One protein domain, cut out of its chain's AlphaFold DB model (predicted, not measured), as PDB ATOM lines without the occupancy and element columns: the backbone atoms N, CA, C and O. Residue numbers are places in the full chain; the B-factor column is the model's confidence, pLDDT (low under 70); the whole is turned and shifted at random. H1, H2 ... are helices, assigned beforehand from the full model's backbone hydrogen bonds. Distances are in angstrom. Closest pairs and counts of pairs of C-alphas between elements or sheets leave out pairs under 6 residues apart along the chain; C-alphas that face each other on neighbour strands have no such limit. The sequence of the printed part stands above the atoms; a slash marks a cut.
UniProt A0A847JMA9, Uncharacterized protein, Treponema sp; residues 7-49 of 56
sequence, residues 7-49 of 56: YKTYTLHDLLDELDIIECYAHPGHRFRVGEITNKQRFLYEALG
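AT A GLANCE: This is residues 7 to 49 of the 56 residues of an uncharacterized protein of Treponema sp (UniProt A0A847JMA9). From Tyr 7, the printed part leads into two short helices, H1 and H2, packed on each other at a steep angle; between them a long link runs out to Gly 29 and folds back, making much of the length. The 43 printed residues hold H1, then H2, and no named strand; the class is all helix, with 18 residues in named elements, under half. The whole is loose, with a radius of gyration of the C-alphas of 12.8 A, and a rod spanning 44 by 18 by 15 A.

HOW THE PARTS SIT: Look at H1, residues 12 to 20, and H2, residues 39 to 47: they touch, the closest C-alphas being those of Leu 19 and Gln 41, 6.4 A apart. They run opposite ways at a steep tilt of 63 degrees. In both, every O i to N i+4 pair is within hydrogen-bond range. Along the link, residues 24 to 25 pair antiparallel with residues 33 to 34.

IN THESE COORDINATES: Find C-alpha 12 at (207.662, 188.829, 208.497); H1 runs 12.3 A from there. H2 runs 12.1 A to C-alpha 47 at (205.149, 198.433, 218.150).

THE WHOLE: The C-alphas of Lys 8 and Gly 29 are the two farthest apart, 43.7 A. The H1 to H2 link, 18 residues, is long. The printed part has no cut; its mean pLDDT is 84.9, and residue 21 is under 70.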
ATOM      1  N   TYR A   7     210.774 190.238 215.548       85.38
ATOM      2  CA  TYR A   7     211.420 189.100 214.876       85.38
ATOM      3  C   TYR A   7     211.642 187.872 215.778       85.38
ATOM      4  O   TYR A   7     211.937 186.787 215.282       85.38
ATOM      5  N   LYS A   8     211.569 188.036 217.108       88.00
ATOM      6  CA  LYS A   8     211.696 186.928 218.066       88.00
ATOM      7  C   LYS A   8     210.412 186.116 218.211       88.00
ATOM      8  O   LYS A   8     210.474 184.988 218.690       88.00
ATOM      9  N   THR A   9     209.276 186.706 217.861       87.06
ATOM     10  CA  THR A   9     207.932 186.148 218.066       87.06
ATOM     11  C   THR A   9     207.147 186.003 216.772       87.06
ATOM     12  O   THR A   9     206.253 185.167 216.719       87.06
ATOM     13  N   TYR A  10     207.490 186.774 215.743       87.88
ATOM     14  CA  TYR A  10     206.832 186.785 214.445       87.88
ATOM     15  C   TYR A  10     207.861 186.627 213.335       87.88
ATOM     16  O   TYR A  10     208.910 187.286 213.345       87.88
ATOM     17  N   THR A  11     207.538 185.816 212.331       92.00
ATOM     18  CA  THR A  11     208.156 185.999 211.019       92.00
ATOM     19  C   THR A  11     207.568 187.243 210.345       92.00
ATOM     20  O   THR A  11     206.533 187.771 210.755       92.00
ATOM     21  N   LEU A  12     208.228 187.736 209.294       88.94
ATOM     22  CA  LEU A  12     207.662 188.829 208.497       88.94
ATOM     23  C   LEU A  12     206.301 188.440 207.904       88.94
ATOM     24  O   LEU A  12     205.416 189.283 207.852       88.94
ATOM     25  N   HIS A  13     206.140 187.178 207.498       90.00
ATOM     26  CA  HIS A  13     204.888 186.685 206.938       90.00
ATOM     27  C   HIS A  13     203.770 186.675 207.984       90.00
ATOM     28  O   HIS A  13     202.740 187.286 207.738       90.00
ATOM     29  N   ASP A  14     204.023 186.117 209.175       89.38
ATOM     30  CA  ASP A  14     203.019 186.074 210.253       89.38
ATOM     31  C   ASP A  14     202.545 187.476 210.654       89.38
ATOM     32  O   ASP A  14     201.373 187.694 210.948       89.38
ATOM     33  N   LEU A  15     203.466 188.447 210.689       90.00
ATOM     34  CA  LEU A  15     203.112 189.826 211.013       90.00
ATOM     35  C   LEU A  15     202.234 190.457 209.928       90.00
ATOM     36  O   LEU A  15     201.306 191.186 210.264       90.00
ATOM     37  N   LEU A  16     202.538 190.216 208.650       89.00
ATOM     38  CA  LEU A  16     201.730 190.733 207.546       89.00
ATOM     39  C   LEU A  16     200.338 190.099 207.547       89.00
ATOM     40  O   LEU A  16     199.360 190.828 207.434       89.00
ATOM     41  N   ASP A  17     200.242 188.793 207.791       89.00
ATOM     42  CA  ASP A  17     198.960 188.093 207.873       89.00
ATOM     43  C   ASP A  17     198.077 188.648 209.007       89.00
ATOM     44  O   ASP A  17     196.884 188.871 208.817       89.00
ATOM     45  N   GLU A  18     198.648 188.942 210.180       88.06
ATOM     46  CA  GLU A  18     197.905 189.544 211.302       88.06
ATOM     47  C   GLU A  18     197.420 190.979 210.998       88.06
ATOM     48  O   GLU A  18     196.376 191.404 211.508       88.06
ATOM     49  N   LEU A  19     198.146 191.733 210.162       84.00
ATOM     50  CA  LEU A  19     197.770 193.091 209.744       84.00
ATOM     51  C   LEU A  19     196.759 193.103 208.583       84.00
ATOM     52  O   LEU A  19     195.870 193.955 208.575       84.00
ATOM     53  N   ASP A  20     196.841 192.150 207.651       77.38
ATOM     54  CA  ASP A  20     195.968 192.058 206.467       77.38
ATOM     55  C   ASP A  20     194.523 191.631 206.796       77.38
ATOM     56  O   ASP A  20     193.632 191.737 205.954       77.38
ATOM     57  N   ILE A  21     194.250 191.204 208.035       69.31
ATOM     58  CA  ILE A  21     192.899 190.852 208.514       69.31
ATOM     59  C   ILE A  21     192.042 192.095 208.831       69.31
ATOM     60  O   ILE A  21     190.839 191.974 209.067       69.31
ATOM     61  N   ILE A  22     192.607 193.308 208.851       71.81
ATOM     62  CA  ILE A  22     191.821 194.508 209.181       71.81
ATOM     63  C   ILE A  22     190.868 194.856 208.037       71.81
ATOM     64  O   ILE A  22     191.237 195.463 207.032       71.81
ATOM     65  N   GLU A  23     189.598 194.517 208.231       72.81
ATOM     66  CA  GLU A  23     188.542 194.821 207.276       72.81
ATOM     67  C   GLU A  23     188.262 196.331 207.232       72.81
ATOM     68  O   GLU A  23     187.937 196.955 208.242       72.81
ATOM     69  N   CYS A  24     188.354 196.932 206.045       80.19
ATOM     70  CA  CYS A  24     187.947 198.314 205.799       80.19
ATOM     71  C   CYS A  24     186.828 198.345 204.759       80.19
ATOM     72  O   CYS A  24     187.019 197.997 203.594       80.19
ATOM     73  N   TYR A  25     185.654 198.810 205.173       77.19
ATOM     74  CA  TYR A  25     184.471 198.896 204.333       77.19
ATOM     75  C   TYR A  25     184.304 200.311 203.786       77.19
ATOM     76  O   TYR A  25     184.168 201.286 204.532       77.19
ATOM     77  N   ALA A  26     184.264 200.406 202.462       78.00
ATOM     78  CA  ALA A  26     183.931 201.619 201.737       78.00
ATOM     79  C   ALA A  26     182.585 201.421 201.043       78.00
ATOM     80  O   ALA A  26     182.442 200.524 200.213       78.00
ATOM     81  N   HIS A  27     181.597 202.255 201.361       80.94
ATOM     82  CA  HIS A  27     180.336 202.272 200.627       80.94
ATOM     83  C   HIS A  27     180.144 203.647 199.983       80.94
ATOM     84  O   HIS A  27     180.296 204.656 200.679       80.94
ATOM     85  N   PRO A  28     179.815 203.729 198.679       85.06
ATOM     86  CA  PRO A  28     179.579 205.005 198.017       85.06
ATOM     87  C   PRO A  28     178.581 205.874 198.799       85.06
ATOM     88  O   PRO A  28     177.534 205.405 199.248       85.06
ATOM     89  N   GLY A  29     178.930 207.142 199.011       84.88
ATOM     90  CA  GLY A  29     178.105 208.087 199.772       84.88
ATOM     91  C   GLY A  29     178.121 207.914 201.298       84.88
ATOM     92  O   GLY A  29     177.429 208.661 201.983       84.88
ATOM     93  N   HIS A  30     178.903 206.981 201.847       77.00
ATOM     94  CA  HIS A  30     179.046 206.770 203.290       77.00
ATOM     95  C   HIS A  30     180.505 206.936 203.727       77.00
ATOM     96  O   HIS A  30     181.433 206.766 202.937       77.00
ATOM     97  N   ARG A  31     180.719 207.272 205.007       78.62
ATOM     98  CA  ARG A  31     182.071 207.314 205.585       78.62
ATOM     99  C   ARG A  31     182.657 205.901 205.619       78.62
ATOM    100  O   ARG A  31     181.929 204.942 205.878       78.62
ATOM    101  N   PHE A  32     183.962 205.803 205.374       80.75
ATOM    102  CA  PHE A  32     184.713 204.562 205.551       80.75
ATOM    103  C   PHE A  32     184.516 204.030 206.970       80.75
ATOM    104  O   PHE A  32     184.527 204.805 207.927       80.75
ATOM    105  N   ARG A  33     184.336 202.716 207.095       79.75
ATOM    106  CA  ARG A  33     184.227 202.032 208.383       79.75
ATOM    107  C   ARG A  33     185.320 200.990 208.495       79.75
ATOM    108  O   ARG A  33     185.435 200.125 207.632       79.75
ATOM    109  N   VAL A  34     186.090 201.077 209.566       82.75
ATOM    110  CA  VAL A  34     187.024 200.022 209.956       82.75
ATOM    111  C   VAL A  34     186.236 198.965 210.729       82.75
ATOM    112  O   VAL A  34     185.340 199.313 211.495       82.75
ATOM    113  N   GLY A  35     186.521 197.689 210.497       79.94
ATOM    114  CA  GLY A  35     186.018 196.583 211.305       79.94
ATOM    115  C   GLY A  35     186.595 196.587 212.724       79.94
ATOM    116  O   GLY A  35     187.246 197.536 213.165       79.94
ATOM    117  N   GLU A  36     186.344 195.515 213.470       84.06
ATOM    118  CA  GLU A  36     186.934 195.357 214.797       84.06
ATOM    119  C   GLU A  36     188.463 195.244 214.706       84.06
ATOM    120  O   GLU A  36     188.990 194.474 213.907       84.06
ATOM    121  N   ILE A  37     189.173 195.976 215.572       86.44
ATOM    122  CA  ILE A  37     190.619 195.811 215.747       86.44
ATOM    123  C   ILE A  37     190.902 195.044 217.027       86.44
ATOM    124  O   ILE A  37     190.613 195.522 218.135       86.44
ATOM    125  N   THR A  38     191.555 193.896 216.863       88.31
ATOM    126  CA  THR A  38     191.980 193.026 217.960       88.31
ATOM    127  C   THR A  38     193.125 193.641 218.770       88.31
ATOM    128  O   THR A  38     193.905 194.464 218.287       88.31
ATOM    129  N   ASN A  39     193.294 193.197 220.018       89.12
ATOM    130  CA  ASN A  39     194.401 193.662 220.866       89.12
ATOM    131  C   ASN A  39     195.783 193.332 220.282       89.12
ATOM    132  O   ASN A  39     196.717 194.114 220.445       89.12
ATOM    133  N   LYS A  40     195.911 192.195 219.584       88.69
ATOM    134  CA  LYS A  40     197.155 191.823 218.900       88.69
ATOM    135  C   LYS A  40     197.504 192.830 217.809       88.69
ATOM    136  O   LYS A  40     198.633 193.300 217.760       88.69
ATOM    137  N   GLN A  41     196.525 193.208 216.990       88.94
ATOM    138  CA  GLN A  41     196.713 194.211 215.947       88.94
ATOM    139  C   GLN A  41     197.092 195.565 216.549       88.94
ATOM    140  O   GLN A  41     198.093 196.135 216.132       88.94
ATOM    141  N   ARG A  42     196.385 196.044 217.585       89.50
ATOM    142  CA  ARG A  42     196.751 197.303 218.268       89.50
ATOM    143  C   ARG A  42     198.198 197.297 218.748       89.50
ATOM    144  O   ARG A  42     198.933 198.236 218.463       89.50
ATOM    145  N   PHE A  43     198.617 196.208 219.393       90.25
ATOM    146  CA  PHE A  43     199.998 196.039 219.831       90.25
ATOM    147  C   PHE A  43     200.988 196.108 218.661       90.25
ATOM    148  O   PHE A  43     202.023 196.754 218.783       90.25
ATOM    149  N   LEU A  44     200.684 195.473 217.524       90.56
ATOM    150  CA  LEU A  44     201.547 195.525 216.343       90.56
ATOM    151  C   LEU A  44     201.647 196.942 215.762       90.56
ATOM    152  O   LEU A  44     202.756 197.374 215.459       90.56
ATOM    153  N   TYR A  45     200.541 197.683 215.659       89.75
ATOM    154  CA  TYR A  45     200.547 199.085 215.215       89.75
ATOM    155  C   TYR A  45     201.416 199.960 216.122       89.75
ATOM    156  O   TYR A  45     202.348 200.611 215.646       89.75
ATOM    157  N   GLU A  46     201.197 199.888 217.436       89.94
ATOM    158  CA  GLU A  46     201.988 200.622 218.430       89.94
ATOM    159  C   GLU A  46     203.475 200.240 218.375       89.94
ATOM    160  O   GLU A  46     204.347 201.110 218.369       89.94
ATOM    161  N   ALA A  47     203.784 198.945 218.263       90.50
ATOM    162  CA  ALA A  47     205.149 198.433 218.150       90.50
ATOM    163  C   ALA A  47     205.850 198.856 216.847       90.50
ATOM    164  O   ALA A  47     207.082 198.889 216.785       90.50
ATOM    165  N   LEU A  48     205.081 199.166 215.801       89.19
ATOM    166  CA  LEU A  48     205.570 199.732 214.545       89.19
ATOM    167  C   LEU A  48     205.600 201.269 214.560       89.19
ATOM    168  O   LEU A  48     206.079 201.864 213.597       89.19
ATOM    169  N   GLY A  49     205.136 201.910 215.639       88.69
ATOM    170  CA  GLY A  49     205.069 203.366 215.762       88.69
ATOM    171  C   GLY A  49     203.993 204.005 214.882       88.69
ATOM    172  O   GLY A  49     204.115 205.175 214.523       88.69
TER     173      GLY A  49